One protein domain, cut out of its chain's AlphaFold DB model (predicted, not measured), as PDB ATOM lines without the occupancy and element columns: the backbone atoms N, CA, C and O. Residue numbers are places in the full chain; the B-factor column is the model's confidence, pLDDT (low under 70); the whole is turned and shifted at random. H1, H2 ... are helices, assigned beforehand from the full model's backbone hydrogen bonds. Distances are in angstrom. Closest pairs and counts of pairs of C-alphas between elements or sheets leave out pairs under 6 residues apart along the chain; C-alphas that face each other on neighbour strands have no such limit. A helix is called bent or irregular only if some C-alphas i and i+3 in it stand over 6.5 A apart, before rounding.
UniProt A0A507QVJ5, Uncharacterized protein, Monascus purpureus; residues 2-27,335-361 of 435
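AT A GLANCE: This is residues 2 to 27 and 335 to 361 of the 435 residues of an uncharacterized protein of Monascus purpureus (UniProt A0A507QVJ5). Two long helices, H1 and then H2, make a V: the later part of H1 packs on the beginning of H2, and the arms spread to free ends at residues 2 to 11 and 350 to 361. The printed part has 53 residues, two named helices and no named strand, class all helix. It is loose, with a radius of gyration of the C-alphas of 13.8 A, and spans 46 by 30 by 13 A.

IN THESE COORDINATES: Find C-alpha 4 at (139.742, 172.819, 166.078); from there H1 runs through residues 4 to 26, 32.7 A long, with a kink of 36 degrees near residue 20. It is irregular, only just: C-alphas 20 and 23 are 6.8 A apart. H2, residues 335 to 359, runs 36.3 A to C-alpha 359 at (127.408, 150.882, 174.391).

HOW THE PARTS SIT: Look at Gly 19 and Phe 339, whose C-alphas, the closest of H1 and H2, are 5.3 A apart. The helices touch, H2 with residues 335 to 343 alone. They run opposite ways at a steep tilt of 49 degrees. Every O i to N i+4 pair is within hydrogen-bond range in H2, and 14 of 19 in H1.

THE WHOLE: The C-alphas farthest apart, of Leu 27 and Leu 361, are 46.1 A apart. Residues 28 to 334 are not printed; C-alphas 27 and 335 are 9.0 A apart across this cut. Of the printed residues, one has a pLDDT under 70, namely residue 2, and the mean pLDDT of the printed part is 83.9.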
ATOM      1  N   LEU A   2     146.426 175.180 164.066       50.88
ATOM      2  CA  LEU A   2     145.790 174.841 165.339       50.88
ATOM      3  C   LEU A   2     144.514 174.052 165.005       50.88
ATOM      4  O   LEU A   2     143.581 174.606 164.430       50.88
ATOM      5  N   SER A   3     144.515 172.743 165.259       76.56
ATOM      6  CA  SER A   3     143.340 171.897 165.027       76.56
ATOM      7  C   SER A   3     142.184 172.384 165.905       76.56
ATOM      8  O   SER A   3     142.393 172.702 167.077       76.56
ATOM      9  N   ILE A   4     140.968 172.425 165.359       78.31
ATOM     10  CA  ILE A   4     139.742 172.819 166.078       78.31
ATOM     11  C   ILE A   4     139.582 172.001 167.371       78.31
ATOM     12  O   ILE A   4     139.214 172.545 168.411       78.31
ATOM     13  N   CYS A   5     139.972 170.722 167.350       73.69
ATOM     14  CA  CYS A   5     139.985 169.865 168.536       73.69
ATOM     15  C   CYS A   5     140.952 170.353 169.626       73.69
ATOM     16  O   CYS A   5     140.648 170.234 170.809       73.69
ATOM     17  N   GLY A   6     142.097 170.926 169.247       79.62
ATOM     18  CA  GLY A   6     143.062 171.489 170.194       79.62
ATOM     19  C   GLY A   6     142.518 172.729 170.905       79.62
ATOM     20  O   GLY A   6     142.671 172.858 172.115       79.62
ATOM     21  N   LEU A   7     141.811 173.601 170.179       81.44
ATOM     22  CA  LEU A   7     141.114 174.751 170.771       81.44
ATOM     23  C   LEU A   7     140.009 174.317 171.739       81.44
ATOM     24  O   LEU A   7     139.913 174.861 172.837       81.44
ATOM     25  N   LEU A   8     139.215 173.312 171.364       80.75
ATOM     26  CA  LEU A   8     138.166 172.763 172.230       80.75
ATOM     27  C   LEU A   8     138.744 172.146 173.508       80.75
ATOM     28  O   LEU A   8     138.213 172.379 174.591       80.75
ATOM     29  N   LEU A   9     139.863 171.424 173.404       79.88
ATOM     30  CA  LEU A   9     140.562 170.869 174.566       79.88
ATOM     31  C   LEU A   9     141.081 171.954 175.510       79.88
ATOM     32  O   LEU A   9     140.934 171.809 176.720       79.88
ATOM     33  N   ILE A  10     141.638 173.046 174.977       83.38
ATOM     34  CA  ILE A  10     142.108 174.181 175.786       83.38
ATOM     35  C   ILE A  10     140.934 174.858 176.507       83.38
ATOM     36  O   ILE A  10     141.048 175.170 177.692       83.38
ATOM     37  N   LEU A  11     139.795 175.044 175.831       79.38
ATOM     38  CA  LEU A  11     138.590 175.612 176.445       79.38
ATOM     39  C   LEU A  11     138.043 174.715 177.564       79.38
ATOM     40  O   LEU A  11     137.738 175.212 178.646       79.38
ATOM     41  N   ILE A  12     137.979 173.398 177.342       80.06
ATOM     42  CA  ILE A  12     137.572 172.420 178.367       80.06
ATOM     43  C   ILE A  12     138.540 172.444 179.556       80.06
ATOM     44  O   ILE A  12     138.108 172.428 180.709       80.06
ATOM     45  N   TRP A  13     139.843 172.551 179.292       81.06
ATOM     46  CA  TRP A  13     140.854 172.685 180.338       81.06
ATOM     47  C   TRP A  13     140.702 173.972 181.144       81.06
ATOM     48  O   TRP A  13     140.878 173.937 182.357       81.06
ATOM     49  N   ALA A  14     140.330 175.087 180.510       82.12
ATOM     50  CA  ALA A  14     140.133 176.370 181.181       82.12
ATOM     51  C   ALA A  14     138.926 176.374 182.139       82.12
ATOM     52  O   ALA A  14     138.935 177.110 183.127       82.12
ATOM     53  N   PHE A  15     137.919 175.520 181.921       79.81
ATOM     54  CA  PHE A  15     136.793 175.378 182.852       79.81
ATOM     55  C   PHE A  15     137.176 174.726 184.188       79.81
ATOM     56  O   PHE A  15     136.515 174.984 185.192       79.81
ATOM     57  N   SER A  16     138.251 173.933 184.241       79.88
ATOM     58  CA  SER A  16     138.725 173.307 185.484       79.88
ATOM     59  C   SER A  16     139.236 174.324 186.527       79.88
ATOM     60  O   SER A  16     138.687 174.350 187.633       79.88
ATOM     61  N   PRO A  17     140.199 175.222 186.221       81.25
ATOM     62  CA  PRO A  17     140.652 176.230 187.176       81.25
ATOM     63  C   PRO A  17     139.552 177.249 187.504       81.25
ATOM     64  O   PRO A  17     139.449 177.677 188.651       81.25
ATOM     65  N   VAL A  18     138.690 177.597 186.542       83.88
ATOM     66  CA  VAL A  18     137.574 178.534 186.762       83.88
ATOM     67  C   VAL A  18     136.513 177.934 187.693       83.88
ATOM     68  O   VAL A  18     136.110 178.574 188.666       83.88
ATOM     69  N   GLY A  19     136.104 176.686 187.454       82.44
ATOM     70  CA  GLY A  19     135.160 175.973 188.313       82.44
ATOM     71  C   GLY A  19     135.724 175.712 189.710       82.44
ATOM     72  O   GLY A  19     134.979 175.809 190.679       82.44
ATOM     73  N   GLY A  20     137.035 175.481 189.840       83.81
ATOM     74  CA  GLY A  20     137.702 175.320 191.136       83.81
ATOM     75  C   GLY A  20     137.805 176.613 191.952       83.81
ATOM     76  O   GLY A  20     137.717 176.571 193.176       83.81
ATOM     77  N   GLN A  21     137.955 177.767 191.294       86.44
ATOM     78  CA  GLN A  21     138.047 179.073 191.962       86.44
ATOM     79  C   GLN A  21     136.681 179.700 192.267       86.44
ATOM     80  O   GLN A  21     136.569 180.524 193.175       86.44
ATOM     81  N   SER A  22     135.626 179.321 191.545       87.06
ATOM     82  CA  SER A  22     134.301 179.914 191.760       87.06
ATOM     83  C   SER A  22     133.726 179.743 193.181       87.06
ATOM     84  O   SER A  22     133.268 180.753 193.707       87.06
ATOM     85  N   PRO A  23     133.809 178.589 193.885       86.62
ATOM     86  CA  PRO A  23     133.188 178.415 195.203       86.62
ATOM     87  C   PRO A  23     133.712 179.383 196.266       86.62
ATOM     88  O   PRO A  23     132.971 179.768 197.166       86.62
ATOM     89  N   LEU A  24     134.971 179.808 196.137       85.31
ATOM     90  CA  LEU A  24     135.609 180.759 197.050       85.31
ATOM     91  C   LEU A  24     135.061 182.182 196.894       85.31
ATOM     92  O   LEU A  24     135.111 182.959 197.841       85.31
ATOM     93  N   ASN A  25     134.532 182.509 195.716       86.56
ATOM     94  CA  ASN A  25     134.029 183.839 195.380       86.56
ATOM     95  C   ASN A  25     132.494 183.928 195.418       86.56
ATOM     96  O   ASN A  25     131.942 185.018 195.302       86.56
ATOM     97  N   ILE A  26     131.793 182.800 195.601       91.75
ATOM     98  CA  ILE A  26     130.329 182.771 195.730       91.75
ATOM     99  C   ILE A  26     129.878 183.478 197.013       91.75
ATOM    100  O   ILE A  26     128.839 184.130 197.007       91.75
ATOM    101  N   LEU A  27     130.631 183.350 198.109       89.94
ATOM    102  CA  LEU A  27     130.264 183.917 199.405       89.94
ATOM    103  C   LEU A  27     131.033 185.214 199.663       89.94
ATOM    104  O   LEU A  27     132.248 185.203 199.845       89.94
ATOM    105  N   TRP A 335     129.389 184.540 190.069       90.75
ATOM    106  CA  TRP A 335     130.215 183.377 190.417       90.75
ATOM    107  C   TRP A 335     129.397 182.099 190.602       90.75
ATOM    108  O   TRP A 335     129.852 181.027 190.194       90.75
ATOM    109  N   LEU A 336     128.171 182.204 191.128       91.81
ATOM    110  CA  LEU A 336     127.235 181.079 191.175       91.81
ATOM    111  C   LEU A 336     126.891 180.579 189.764       91.81
ATOM    112  O   LEU A 336     126.886 179.371 189.525       91.81
ATOM    113  N   GLY A 337     126.648 181.497 188.824       91.31
ATOM    114  CA  GLY A 337     126.397 181.166 187.422       91.31
ATOM    115  C   GLY A 337     127.583 180.453 186.772       91.31
ATOM    116  O   GLY A 337     127.407 179.403 186.155       91.31
ATOM    117  N   VAL A 338     128.800 180.968 186.971       90.25
ATOM    118  CA  VAL A 338     130.037 180.344 186.470       90.25
ATOM    119  C   VAL A 338     130.218 178.929 187.032       90.25
ATOM    120  O   VAL A 338     130.497 178.000 186.271       90.25
ATOM    121  N   PHE A 339     130.007 178.741 188.339       89.81
ATOM    122  CA  PHE A 339     130.088 177.427 188.981       89.81
ATOM    123  C   PHE A 339     129.043 176.450 188.429       89.81
ATOM    124  O   PHE A 339     129.368 175.300 188.125       89.81
ATOM    125  N   ALA A 340     127.795 176.901 188.267       90.56
ATOM    126  CA  ALA A 340     126.716 176.078 187.731       90.56
ATOM    127  C   ALA A 340     127.017 175.635 186.289       90.56
ATOM    128  O   ALA A 340     126.941 174.444 185.985       90.56
ATOM    129  N   VAL A 341     127.440 176.563 185.423       91.00
ATOM    130  CA  VAL A 341     127.795 176.257 184.028       91.00
ATOM    131  C   VAL A 341     128.945 175.253 183.965       91.00
ATOM    132  O   VAL A 341     128.813 174.225 183.301       91.00
ATOM    133  N   ALA A 342     130.037 175.478 184.702       88.25
ATOM    134  CA  ALA A 342     131.178 174.561 184.702       88.25
ATOM    135  C   ALA A 342     130.779 173.138 185.140       88.25
ATOM    136  O   ALA A 342     131.121 172.166 184.464       88.25
ATOM    137  N   ASN A 343     129.992 173.002 186.214       87.69
ATOM    138  CA  ASN A 343     129.531 171.692 186.685       87.69
ATOM    139  C   ASN A 343     128.586 171.003 185.698       87.69
ATOM    140  O   ASN A 343     128.691 169.792 185.515       87.69
ATOM    141  N   THR A 344     127.691 171.741 185.032       89.94
ATOM    142  CA  THR A 344     126.818 171.141 184.008       89.94
ATOM    143  C   THR A 344     127.616 170.592 182.828       89.94
ATOM    144  O   THR A 344     127.331 169.489 182.370       89.94
ATOM    145  N   ILE A 345     128.661 171.299 182.384       87.94
ATOM    146  CA  ILE A 345     129.544 170.829 181.309       87.94
ATOM    147  C   ILE A 345     130.273 169.551 181.740       87.94
ATOM    148  O   ILE A 345     130.261 168.566 181.003       87.94
ATOM    149  N   PHE A 346     130.854 169.523 182.945       86.00
ATOM    150  CA  PHE A 346     131.533 168.324 183.449       86.00
ATOM    151  C   PHE A 346     130.580 167.138 183.636       86.00
ATOM    152  O   PHE A 346     130.936 166.015 183.276       86.00
ATOM    153  N   LEU A 347     129.360 167.378 184.125       88.31
ATOM    154  CA  LEU A 347     128.327 166.351 184.247       88.31
ATOM    155  C   LEU A 347     127.963 165.766 182.875       88.31
ATOM    156  O   LEU A 347     127.899 164.550 182.732       88.31
ATOM    157  N   LEU A 348     127.762 166.613 181.860       89.94
ATOM    158  CA  LEU A 348     127.440 166.172 180.500       89.94
ATOM    159  C   LEU A 348     128.595 165.387 179.862       89.94
ATOM    160  O   LEU A 348     128.360 164.346 179.250       89.94
ATOM    161  N   CYS A 349     129.842 165.826 180.040       86.31
ATOM    162  CA  CYS A 349     131.019 165.076 179.590       86.31
ATOM    163  C   CYS A 349     131.134 163.709 180.290       86.31
ATOM    164  O   CYS A 349     131.396 162.695 179.641       86.31
ATOM    165  N   GLY A 350     130.890 163.651 181.601       85.69
ATOM    166  CA  GLY A 350     130.877 162.390 182.348       85.69
ATOM    167  C   GLY A 350     129.755 161.456 181.895       85.69
ATOM    168  O   GLY A 350     129.991 160.273 181.655       85.69
ATOM    169  N   LEU A 351     128.547 161.991 181.702       90.19
ATOM    170  CA  LEU A 351     127.379 161.218 181.282       90.19
ATOM    171  C   LEU A 351     127.523 160.702 179.849       90.19
ATOM    172  O   LEU A 351     127.226 159.542 179.589       90.19
ATOM    173  N   THR A 352     128.029 161.523 178.928       87.31
ATOM    174  CA  THR A 352     128.331 161.077 177.559       87.31
ATOM    175  C   THR A 352     129.381 159.974 177.555       87.31
ATOM    176  O   THR A 352     129.185 158.980 176.865       87.31
ATOM    177  N   THR A 353     130.434 160.085 178.368       86.00
ATOM    178  CA  THR A 353     131.441 159.020 178.507       86.00
ATOM    179  C   THR A 353     130.811 157.730 179.039       86.00
ATOM    180  O   THR A 353     130.958 156.688 178.413       86.00
ATOM    181  N   ALA A 354     130.018 157.799 180.112       84.94
ATOM    182  CA  ALA A 354     129.351 156.627 180.686       84.94
ATOM    183  C   ALA A 354     128.344 155.971 179.722       84.94
ATOM    184  O   ALA A 354     128.259 154.746 179.637       84.94
ATOM    185  N   VAL A 355     127.591 156.778 178.969       88.69
ATOM    186  CA  VAL A 355     126.664 156.289 177.943       88.69
ATOM    187  C   VAL A 355     127.439 155.607 176.817       88.69
ATOM    188  O   VAL A 355     127.092 154.491 176.434       88.69
ATOM    189  N   LEU A 356     128.511 156.228 176.320       84.38
ATOM    190  CA  LEU A 356     129.371 155.619 175.306       84.38
ATOM    191  C   LEU A 356     129.974 154.302 175.809       84.38
ATOM    192  O   LEU A 356     129.948 153.322 175.070       84.38
ATOM    193  N   ASP A 357     130.424 154.240 177.062       79.94
ATOM    194  CA  ASP A 357     130.961 153.028 177.697       79.94
ATOM    195  C   ASP A 357     129.922 151.923 177.797       79.94
ATOM    196  O   ASP A 357     130.212 150.777 177.468       79.94
ATOM    197  N   SER A 358     128.685 152.266 178.156       80.69
ATOM    198  CA  SER A 358     127.594 151.290 178.214       80.69
ATOM    199  C   SER A 358     127.269 150.668 176.850       80.69
ATOM    200  O   SER A 358     126.779 149.541 176.783       80.69
ATOM    201  N   PHE A 359     127.573 151.377 175.757       80.75
ATOM    202  CA  PHE A 359     127.408 150.882 174.391       80.75
ATOM    203  C   PHE A 359     128.675 150.224 173.818       80.75
ATOM    204  O   PHE A 359     128.602 149.599 172.752       80.75
ATOM    205  N   ARG A 360     129.836 150.330 174.482       73.88
ATOM    206  CA  ARG A 360     131.084 149.706 174.021       73.88
ATOM    207  C   ARG A 360     131.060 148.198 174.294       73.88
ATOM    208  O   ARG A 360     131.205 147.743 175.419       73.88
ATOM    209  N   LEU A 361     130.926 147.412 173.224       70.56
ATOM    210  CA  LEU A 361     131.126 145.951 173.226       70.56
ATOM    211  C   LEU A 361     132.580 145.548 172.937       70.56
ATOM    212  O   LEU A 361     132.964 144.402 173.159       70.56
TER     213      LEU A 361